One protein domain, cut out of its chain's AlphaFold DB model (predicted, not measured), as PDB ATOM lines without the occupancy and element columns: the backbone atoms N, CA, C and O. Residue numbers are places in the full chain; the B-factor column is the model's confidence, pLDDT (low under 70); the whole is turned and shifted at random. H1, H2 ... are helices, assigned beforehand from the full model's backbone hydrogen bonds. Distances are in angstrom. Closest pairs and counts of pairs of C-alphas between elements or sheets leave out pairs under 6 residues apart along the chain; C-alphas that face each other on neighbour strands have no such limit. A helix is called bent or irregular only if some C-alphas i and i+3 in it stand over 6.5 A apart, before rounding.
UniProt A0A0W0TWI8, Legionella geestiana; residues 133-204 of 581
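AT A GLANCE: This is residues 133 to 204 of the 581 residues of a protein of Legionella geestiana (UniProt A0A0W0TWI8). A long helical arm, H1, meets a small helical head near its last residues; in the head H3 and H4 lie side by side and run the same way, and short H2 sits at the corner between H1 and H3. Residues 133 to 148 of H1 stick out from the head and kink near residue 140. The printed part has 72 residues with four named helices, H1 H2 H3 H4 in chain order, no named strand, and the class all helix. It is loose, with a radius of gyration of the C-alphas of 15.7 A, and elongated, spanning 49 by 27 by 25 A.

HOW THE PARTS SIT: Start at H1, residues 133 to 156, which is irregular: C-alphas 136 and 139 are 7.0 A apart. It is close to but not clearly touching H4, residues 187 to 195, the closest C-alphas being those of Phe 156 and Leu 187 at 5.9 A; their lines are about perpendicular at 81 degrees. Look next at H3, residues 165 to 175: it touches H4 at a shallow tilt of 23 degrees, the same way, closest at the C-alphas of Gly 166 and Leu 187, 5.2 A. H2, residues 159 to 163, and H3 meet only through their link. Every O i to N i+4 pair is within hydrogen-bond range in H2, H3 and H4, and 17 of 20 in H1.

IN THESE COORDINATES: Find C-alpha 133 at (16.012, 24.960, 2.269); from there H1 runs 29.5 A to C-alpha 156 at (-1.271, 27.041, -21.513). H2 covers 6.2 A, H3 15.2 A and H4 11.8 A, ending at C-alpha 195, (6.677, 41.841, -23.049).

THE WHOLE: The C-alphas of Ile 135 and Pro 178 are the two farthest apart, 49.0 A. The printed part has no cut; the link from H3 to H4 is long, with 11 residues. Look for pLDDT under 70 at residues 133 to 143, 160 to 162, 176 to 180 and 199.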
ATOM      1  N   LYS A 133      17.095  24.748   3.237       56.12
ATOM      2  CA  LYS A 133      16.012  24.960   2.269       56.12
ATOM      3  C   LYS A 133      16.439  24.585   0.859       56.12
ATOM      4  O   LYS A 133      15.676  23.909   0.190       56.12
ATOM      5  N   ASP A 134      17.633  24.973   0.423       58.28
ATOM      6  CA  ASP A 134      18.146  24.602  -0.898       58.28
ATOM      7  C   ASP A 134      18.363  23.092  -0.999       58.28
ATOM      8  O   ASP A 134      18.012  22.501  -2.009       58.28
ATOM      9  N   ILE A 135      18.847  22.443   0.064       67.56
ATOM     10  CA  ILE A 135      19.010  20.980   0.115       67.56
ATOM     11  C   ILE A 135      17.646  20.280   0.125       67.56
ATOM     12  O   ILE A 135      17.418  19.355  -0.650       67.56
ATOM     13  N   ALA A 136      16.718  20.733   0.972       60.28
ATOM     14  CA  ALA A 136      15.386  20.145   1.082       60.28
ATOM     15  C   ALA A 136      14.549  20.368  -0.183       60.28
ATOM     16  O   ALA A 136      13.749  19.510  -0.537       60.28
ATOM     17  N   LEU A 137      14.732  21.502  -0.868       52.81
ATOM     18  CA  LEU A 137      14.015  21.863  -2.088       52.81
ATOM     19  C   LEU A 137      14.756  21.460  -3.365       52.81
ATOM     20  O   LEU A 137      14.134  21.485  -4.419       52.81
ATOM     21  N   ALA A 138      16.028  21.051  -3.318       57.28
ATOM     22  CA  ALA A 138      16.786  20.637  -4.501       57.28
ATOM     23  C   ALA A 138      16.108  19.493  -5.278       57.28
ATOM     24  O   ALA A 138      15.926  19.661  -6.490       57.28
ATOM     25  N   PRO A 139      15.623  18.403  -4.638       50.69
ATOM     26  CA  PRO A 139      14.846  17.367  -5.325       50.69
ATOM     27  C   PRO A 139      13.558  17.934  -5.929       50.69
ATOM     28  O   PRO A 139      13.144  17.549  -7.021       50.69
ATOM     29  N   PHE A 140      12.951  18.911  -5.250       48.69
ATOM     30  CA  PHE A 140      11.749  19.586  -5.720       48.69
ATOM     31  C   PHE A 140      12.026  20.659  -6.774       48.69
ATOM     32  O   PHE A 140      11.087  21.076  -7.433       48.69
ATOM     33  N   SER A 141      13.265  21.111  -6.981       54.16
ATOM     34  CA  SER A 141      13.595  22.127  -7.988       54.16
ATOM     35  C   SER A 141      13.543  21.536  -9.399       54.16
ATOM     36  O   SER A 141      12.983  22.151 -10.306       54.16
ATOM     37  N   PHE A 142      13.994  20.285  -9.550       57.72
ATOM     38  CA  PHE A 142      13.773  19.483 -10.751       57.72
ATOM     39  C   PHE A 142      12.281  19.193 -10.956       57.72
ATOM     40  O   PHE A 142      11.750  19.448 -12.036       57.72
ATOM     41  N   VAL A 143      11.574  18.771  -9.896       58.12
ATOM     42  CA  VAL A 143      10.112  18.605  -9.943       58.12
ATOM     43  C   VAL A 143       9.434  19.921 -10.317       58.12
ATOM     44  O   VAL A 143       8.477  19.892 -11.068       58.12
ATOM     45  N   ASN A 144       9.941  21.075  -9.883       72.69
ATOM     46  CA  ASN A 144       9.374  22.385 -10.176       72.69
ATOM     47  C   ASN A 144       9.525  22.748 -11.655       72.69
ATOM     48  O   ASN A 144       8.557  23.195 -12.248       72.69
ATOM     49  N   GLU A 145      10.681  22.526 -12.285       76.62
ATOM     50  CA  GLU A 145      10.827  22.799 -13.723       76.62
ATOM     51  C   GLU A 145      10.059  21.796 -14.589       76.62
ATOM     52  O   GLU A 145       9.365  22.201 -15.521       76.62
ATOM     53  N   THR A 146      10.093  20.502 -14.261       78.19
ATOM     54  CA  THR A 146       9.293  19.496 -14.973       78.19
ATOM     55  C   THR A 146       7.795  19.735 -14.781       78.19
ATOM     56  O   THR A 146       7.044  19.697 -15.753       78.19
ATOM     57  N   LEU A 147       7.350  20.055 -13.563       78.81
ATOM     58  CA  LEU A 147       5.964  20.410 -13.260       78.81
ATOM     59  C   LEU A 147       5.573  21.711 -13.951       78.81
ATOM     60  O   LEU A 147       4.523  21.743 -14.573       78.81
ATOM     61  N   LYS A 148       6.403  22.760 -13.922       77.38
ATOM     62  CA  LYS A 148       6.168  24.000 -14.679       77.38
ATOM     63  C   LYS A 148       5.993  23.700 -16.156       77.38
ATOM     64  O   LYS A 148       5.056  24.207 -16.758       77.38
ATOM     65  N   GLN A 149       6.854  22.868 -16.740       80.81
ATOM     66  CA  GLN A 149       6.739  22.471 -18.140       80.81
ATOM     67  C   GLN A 149       5.477  21.646 -18.405       80.81
ATOM     68  O   GLN A 149       4.816  21.879 -19.415       80.81
ATOM     69  N   ALA A 150       5.113  20.720 -17.516       83.19
ATOM     70  CA  ALA A 150       3.904  19.911 -17.634       83.19
ATOM     71  C   ALA A 150       2.638  20.772 -17.512       83.19
ATOM     72  O   ALA A 150       1.792  20.746 -18.399       83.19
ATOM     73  N   VAL A 151       2.554  21.604 -16.474       78.38
ATOM     74  CA  VAL A 151       1.502  22.604 -16.242       78.38
ATOM     75  C   VAL A 151       1.389  23.543 -17.435       78.38
ATOM     76  O   VAL A 151       0.296  23.756 -17.951       78.38
ATOM     77  N   ARG A 152       2.516  24.067 -17.925       76.75
ATOM     78  CA  ARG A 152       2.560  24.914 -19.116       76.75
ATOM     79  C   ARG A 152       2.003  24.186 -20.333       76.75
ATOM     80  O   ARG A 152       1.133  24.731 -21.003       76.75
ATOM     81  N   LYS A 153       2.460  22.964 -20.614       81.62
ATOM     82  CA  LYS A 153       1.977  22.170 -21.753       81.62
ATOM     83  C   LYS A 153       0.487  21.850 -21.646       81.62
ATOM     84  O   LYS A 153      -0.220  21.955 -22.641       81.62
ATOM     85  N   LEU A 154       0.011  21.500 -20.454       80.44
ATOM     86  CA  LEU A 154      -1.352  21.026 -20.226       80.44
ATOM     87  C   LEU A 154      -2.375  22.170 -20.165       80.44
ATOM     88  O   LEU A 154      -3.453  22.047 -20.745       80.44
ATOM     89  N   LEU A 155      -2.034  23.280 -19.503       75.25
ATOM     90  CA  LEU A 155      -2.951  24.402 -19.271       75.25
ATOM     91  C   LEU A 155      -2.780  25.567 -20.247       75.25
ATOM     92  O   LEU A 155      -3.745  26.288 -20.474       75.25
ATOM     93  N   PHE A 156      -1.579  25.797 -20.791       71.44
ATOM     94  CA  PHE A 156      -1.271  27.041 -21.513       71.44
ATOM     95  C   PHE A 156      -0.845  26.849 -22.967       71.44
ATOM     96  O   PHE A 156      -1.226  27.658 -23.819       71.44
ATOM     97  N   ASP A 157      -0.156  25.758 -23.281       74.88
ATOM     98  CA  ASP A 157       0.258  25.424 -24.646       74.88
ATOM     99  C   ASP A 157      -0.648  24.356 -25.299       74.88
ATOM    100  O   ASP A 157      -0.372  23.918 -26.416       74.88
ATOM    101  N   ASN A 158      -1.757  23.975 -24.649       78.75
ATOM    102  CA  ASN A 158      -2.769  23.099 -25.237       78.75
ATOM    103  C   ASN A 158      -3.605  23.850 -26.297       78.75
ATOM    104  O   ASN A 158      -3.644  25.082 -26.351       78.75
ATOM    105  N   PHE A 159      -4.290  23.113 -27.167       71.19
ATOM    106  CA  PHE A 159      -5.093  23.661 -28.259       71.19
ATOM    107  C   PHE A 159      -6.147  24.666 -27.764       71.19
ATOM    108  O   PHE A 159      -6.258  25.765 -28.307       71.19
ATOM    109  N   ILE A 160      -6.854  24.334 -26.678       69.56
ATOM    110  CA  ILE A 160      -7.911  25.175 -26.094       69.56
ATOM    111  C   ILE A 160      -7.339  26.491 -25.554       69.56
ATOM    112  O   ILE A 160      -7.863  27.567 -25.837       69.56
ATOM    113  N   SER A 161      -6.232  26.440 -24.816       67.75
ATOM    114  CA  SER A 161      -5.601  27.640 -24.261       67.75
ATOM    115  C   SER A 161      -4.968  28.508 -25.345       67.75
ATOM    116  O   SER A 161      -5.052  29.734 -25.277       67.75
ATOM    117  N   ARG A 162      -4.402  27.893 -26.390       69.25
ATOM    118  CA  ARG A 162      -3.906  28.599 -27.576       69.25
ATOM    119  C   ARG A 162      -5.024  29.373 -28.272       69.25
ATOM    120  O   ARG A 162      -4.804  30.522 -28.646       69.25
ATOM    121  N   PHE A 163      -6.202  28.768 -28.426       72.38
ATOM    122  CA  PHE A 163      -7.307  29.386 -29.155       72.38
ATOM    123  C   PHE A 163      -8.137  30.352 -28.305       72.38
ATOM    124  O   PHE A 163      -8.639  31.329 -28.833       72.38
ATOM    125  N   ILE A 164      -8.288  30.133 -27.000       78.31
ATOM    126  CA  ILE A 164      -9.125  31.006 -26.163       78.31
ATOM    127  C   ILE A 164      -8.266  32.055 -25.463       78.31
ATOM    128  O   ILE A 164      -8.445  33.252 -25.674       78.31
ATOM    129  N   VAL A 165      -7.288  31.620 -24.665       74.81
ATOM    130  CA  VAL A 165      -6.465  32.527 -23.851       74.81
ATOM    131  C   VAL A 165      -5.504  33.320 -24.734       74.81
ATOM    132  O   VAL A 165      -5.375  34.529 -24.567       74.81
ATOM    133  N   GLY A 166      -4.868  32.667 -25.711       75.94
ATOM    134  CA  GLY A 166      -3.982  33.329 -26.669       75.94
ATOM    135  C   GLY A 166      -4.693  34.413 -27.484       75.94
ATOM    136  O   GLY A 166      -4.177  35.527 -27.577       75.94
ATOM    137  N   ASN A 167      -5.887  34.116 -28.016       81.25
ATOM    138  CA  ASN A 167      -6.702  35.095 -28.744       81.25
ATOM    139  C   ASN A 167      -7.206  36.215 -27.836       81.25
ATOM    140  O   ASN A 167      -7.138  37.371 -28.233       81.25
ATOM    141  N   LEU A 168      -7.665  35.909 -26.619       80.81
ATOM    142  CA  LEU A 168      -8.140  36.931 -25.686       80.81
ATOM    143  C   LEU A 168      -7.018  37.898 -25.286       80.81
ATOM    144  O   LEU A 168      -7.206  39.110 -25.334       80.81
ATOM    145  N   VAL A 169      -5.838  37.376 -24.935       79.94
ATOM    146  CA  VAL A 169      -4.674  38.203 -24.584       79.94
ATOM    147  C   VAL A 169      -4.234  39.047 -25.779       79.94
ATOM    148  O   VAL A 169      -4.026  40.246 -25.619       79.94
ATOM    149  N   ALA A 170      -4.140  38.454 -26.973       81.50
ATOM    150  CA  ALA A 170      -3.805  39.187 -28.192       81.50
ATOM    151  C   ALA A 170      -4.850  40.269 -28.513       81.50
ATOM    152  O   ALA A 170      -4.488  41.394 -28.833       81.50
ATOM    153  N   PHE A 171      -6.140  39.966 -28.368       83.69
ATOM    154  CA  PHE A 171      -7.226  40.919 -28.580       83.69
ATOM    155  C   PHE A 171      -7.143  42.106 -27.615       83.69
ATOM    156  O   PHE A 171      -7.198  43.251 -28.057       83.69
ATOM    157  N   ILE A 172      -6.962  41.851 -26.314       78.69
ATOM    158  CA  ILE A 172      -6.821  42.908 -25.299       78.69
ATOM    159  C   ILE A 172      -5.595  43.775 -25.600       78.69
ATOM    160  O   ILE A 172      -5.688  45.002 -25.572       78.69
ATOM    161  N   ALA A 173      -4.465  43.144 -25.926       76.69
ATOM    162  CA  ALA A 173      -3.223  43.839 -26.237       76.69
ATOM    163  C   ALA A 173      -3.344  44.731 -27.479       76.69
ATOM    164  O   ALA A 173      -2.985  45.905 -27.431       76.69
ATOM    165  N   ASN A 174      -3.899  44.185 -28.562       80.06
ATOM    166  CA  ASN A 174      -4.006  44.874 -29.845       80.06
ATOM    167  C   ASN A 174      -5.089  45.970 -29.817       80.06
ATOM    168  O   ASN A 174      -4.972  46.966 -30.521       80.06
ATOM    169  N   ARG A 175      -6.140  45.829 -28.991       79.38
ATOM    170  CA  ARG A 175      -7.185  46.862 -28.851       79.38
ATOM    171  C   ARG A 175      -6.676  48.119 -28.145       79.38
ATOM    172  O   ARG A 175      -7.156  49.209 -28.429       79.38
ATOM    173  N   GLY A 176      -5.745  47.962 -27.205       65.50
ATOM    174  CA  GLY A 176      -5.205  49.065 -26.412       65.50
ATOM    175  C   GLY A 176      -3.993  49.763 -27.028       65.50
ATOM    176  O   GLY A 176      -3.543  50.761 -26.468       65.50
ATOM    177  N   ASN A 177      -3.431  49.245 -28.126       66.38
ATOM    178  CA  ASN A 177      -2.227  49.812 -28.718       66.38
ATOM    179  C   ASN A 177      -2.189  49.639 -30.250       66.38
ATOM    180  O   ASN A 177      -1.977  48.520 -30.719       66.38
ATOM    181  N   PRO A 178      -2.323  50.726 -31.036       65.31
ATOM    182  CA  PRO A 178      -2.322  50.653 -32.499       65.31
ATOM    183  C   PRO A 178      -0.970  50.220 -33.087       65.31
ATOM    184  O   PRO A 178      -0.905  49.819 -34.242       65.31
ATOM    185  N   HIS A 179       0.113  50.279 -32.308       59.78
ATOM    186  CA  HIS A 179       1.461  49.950 -32.772       59.78
ATOM    187  C   HIS A 179       1.859  48.489 -32.528       59.78
ATOM    188  O   HIS A 179       2.898  48.051 -33.024       59.78
ATOM    189  N   TYR A 180       1.048  47.714 -31.796       64.38
ATOM    190  CA  TYR A 180       1.312  46.295 -31.558       64.38
ATOM    191  C   TYR A 180       0.205  45.428 -32.143       64.38
ATOM    192  O   TYR A 180      -0.898  45.349 -31.614       64.38
ATOM    193  N   HIS A 181       0.554  44.691 -33.195       72.56
ATOM    194  CA  HIS A 181      -0.227  43.557 -33.670       72.56
ATOM    195  C   HIS A 181       0.488  42.267 -33.286       72.56
ATOM    196  O   HIS A 181       1.366  41.774 -33.995       72.56
ATOM    197  N   THR A 182       0.123  41.710 -32.132       77.81
ATOM    198  CA  THR A 182       0.598  40.386 -31.730       77.81
ATOM    199  C   THR A 182      -0.371  39.336 -32.267       77.81
ATOM    200  O   THR A 182      -1.543  39.348 -31.874       77.81
ATOM    201  N   PRO A 183       0.062  38.418 -33.153       79.81
ATOM    202  CA  PRO A 183      -0.792  37.324 -33.588       79.81
ATOM    203  C   PRO A 183      -1.052  36.384 -32.413       79.81
ATOM    204  O   PRO A 183      -0.149  36.085 -31.626       79.81
ATOM    205  N   ALA A 184      -2.273  35.863 -32.317       78.44
ATOM    206  CA  ALA A 184      -2.601  34.874 -31.307       78.44
ATOM    207  C   ALA A 184      -1.777  33.596 -31.519       78.44
ATOM    208  O   ALA A 184      -1.866  32.907 -32.538       78.44
ATOM    209  N   ARG A 185      -0.925  33.286 -30.543       83.69
ATOM    210  CA  ARG A 185      -0.087  32.085 -30.508       83.69
ATOM    211  C   ARG A 185      -0.294  31.370 -29.170       83.69
ATOM    212  O   ARG A 185      -1.202  31.681 -28.406       83.69
ATOM    213  N   THR A 186       0.546  30.378 -28.883       81.94
ATOM    214  CA  THR A 186       0.673  29.814 -27.528       81.94
ATOM    215  C   THR A 186       0.916  30.936 -26.523       81.94
ATOM    216  O   THR A 186       1.685  31.849 -26.839       81.94
ATOM    217  N   LEU A 187       0.358  30.842 -25.316       80.06
ATOM    218  CA  LEU A 187       0.420  31.921 -24.326       80.06
ATOM    219  C   LEU A 187       1.847  32.429 -24.084       80.06
ATOM    220  O   LEU A 187       2.072  33.632 -24.084       80.06
ATOM    221  N   SER A 188       2.833  31.533 -23.984       79.75
ATOM    222  CA  SER A 188       4.242  31.918 -23.817       79.75
ATOM    223  C   SER A 188       4.795  32.757 -24.977       79.75
ATOM    224  O   SER A 188       5.555  33.690 -24.740       79.75
ATOM    225  N   ARG A 189       4.413  32.448 -26.223       83.56
ATOM    226  CA  ARG A 189       4.843  33.211 -27.408       83.56
ATOM    227  C   ARG A 189       4.119  34.549 -27.489       83.56
ATOM    228  O   ARG A 189       4.759  35.545 -27.792       83.56
ATOM    229  N   THR A 190       2.820  34.569 -27.191       83.69
ATOM    230  CA  THR A 190       2.028  35.804 -27.144       83.69
ATOM    231  C   THR A 190       2.572  36.747 -26.070       83.69
ATOM    232  O   THR A 190       2.866  37.898 -26.367       83.69
ATOM    233  N   LEU A 191       2.790  36.249 -24.847       83.75
ATOM    234  CA  LEU A 191       3.367  37.031 -23.751       83.75
ATOM    235  C   LEU A 191       4.797  37.471 -24.058       83.75
ATOM    236  O   LEU A 191       5.128  38.618 -23.800       83.75
ATOM    237  N   GLY A 192       5.627  36.605 -24.647       84.12
ATOM    238  CA  GLY A 192       6.990  36.976 -25.018       84.12
ATOM    239  C   GLY A 192       7.038  38.109 -26.037       84.12
ATOM    240  O   GLY A 192       7.745  39.085 -25.816       84.12
ATOM    241  N   SER A 193       6.236  38.036 -27.102       84.31
ATOM    242  CA  SER A 193       6.146  39.121 -28.087       84.31
ATOM    243  C   SER A 193       5.523  40.400 -27.524       84.31
ATOM    244  O   SER A 193       5.850  41.479 -27.999       84.31
ATOM    245  N   LEU A 194       4.665  40.300 -26.507       83.44
ATOM    246  CA  LEU A 194       4.062  41.459 -25.849       83.44
ATOM    247  C   LEU A 194       5.022  42.139 -24.863       83.44
ATOM    248  O   LEU A 194       5.094  43.363 -24.808       83.44
ATOM    249  N   ILE A 195       5.756  41.348 -24.080       84.62
ATOM    250  CA  ILE A 195       6.677  41.841 -23.049       84.62
ATOM    251  C   ILE A 195       7.991  42.309 -23.671       84.62
ATOM    252  O   ILE A 195       8.548  43.301 -23.210       84.62
ATOM    253  N   TYR A 196       8.487  41.605 -24.692       86.69
ATOM    254  CA  TYR A 196       9.726  41.948 -25.379       86.69
ATOM    255  C   TYR A 196       9.680  41.593 -26.877       86.69
ATOM    256  O   TYR A 196      10.175  40.545 -27.296       86.69
ATOM    257  N   PRO A 197       9.123  42.460 -27.736       79.19
ATOM    258  CA  PRO A 197       9.043  42.213 -29.171       79.19
ATOM    259  C   PRO A 197      10.408  42.329 -29.865       79.19
ATOM    260  O   PRO A 197      10.610  41.643 -30.867       79.19
ATOM    261  N   GLY A 198      11.339  43.123 -29.312       76.38
ATOM    262  CA  GLY A 198      12.601  43.541 -29.942       76.38
ATOM    263  C   GLY A 198      13.547  42.426 -30.389       76.38
ATOM    264  O   GLY A 198      14.371  42.665 -31.256       76.38
ATOM    265  N   GLY A 199      13.394  41.210 -29.864       69.62
ATOM    266  CA  GLY A 199      14.178  40.040 -30.276       69.62
ATOM    267  C   GLY A 199      13.330  38.822 -30.636       69.62
ATOM    268  O   GLY A 199      13.817  37.696 -30.574       69.62
ATOM    269  N   THR A 200      12.032  39.001 -30.926       72.81
ATOM    270  CA  THR A 200      11.108  37.871 -31.169       72.81
ATOM    271  C   THR A 200      10.658  37.721 -32.616       72.81
ATOM    272  O   THR A 200      10.251  36.622 -33.001       72.81
ATOM    273  N   GLN A 201      10.731  38.788 -33.408       77.19
ATOM    274  CA  GLN A 201      10.346  38.787 -34.816       77.19
ATOM    275  C   GLN A 201      11.598  38.658 -35.686       77.19
ATOM    276  O   GLN A 201      12.625  39.256 -35.389       77.19
ATOM    277  N   LYS A 202      11.505  37.866 -36.756       79.00
ATOM    278  CA  LYS A 202      12.514  37.827 -37.817       79.00
ATOM    279  C   LYS A 202      11.964  38.564 -39.041       79.00
ATOM    280  O   LYS A 202      10.742  38.530 -39.220       79.00
ATOM    281  N   PRO A 203      12.822  39.175 -39.873       83.56
ATOM    282  CA  PRO A 203      12.426  39.604 -41.208       83.56
ATOM    283  C   PRO A 203      11.774  38.438 -41.957       83.56
ATOM    284  O   PRO A 203      12.267  37.308 -41.890       83.56
ATOM    285  N   VAL A 204      10.648  38.692 -42.620       86.56
ATOM    286  CA  VAL A 204       9.971  37.692 -43.455       86.56
ATOM    287  C   VAL A 204      10.207  38.070 -44.904       86.56
ATOM    288  O   VAL A 204       9.851  39.172 -45.302       86.56
TER     289      VAL A 204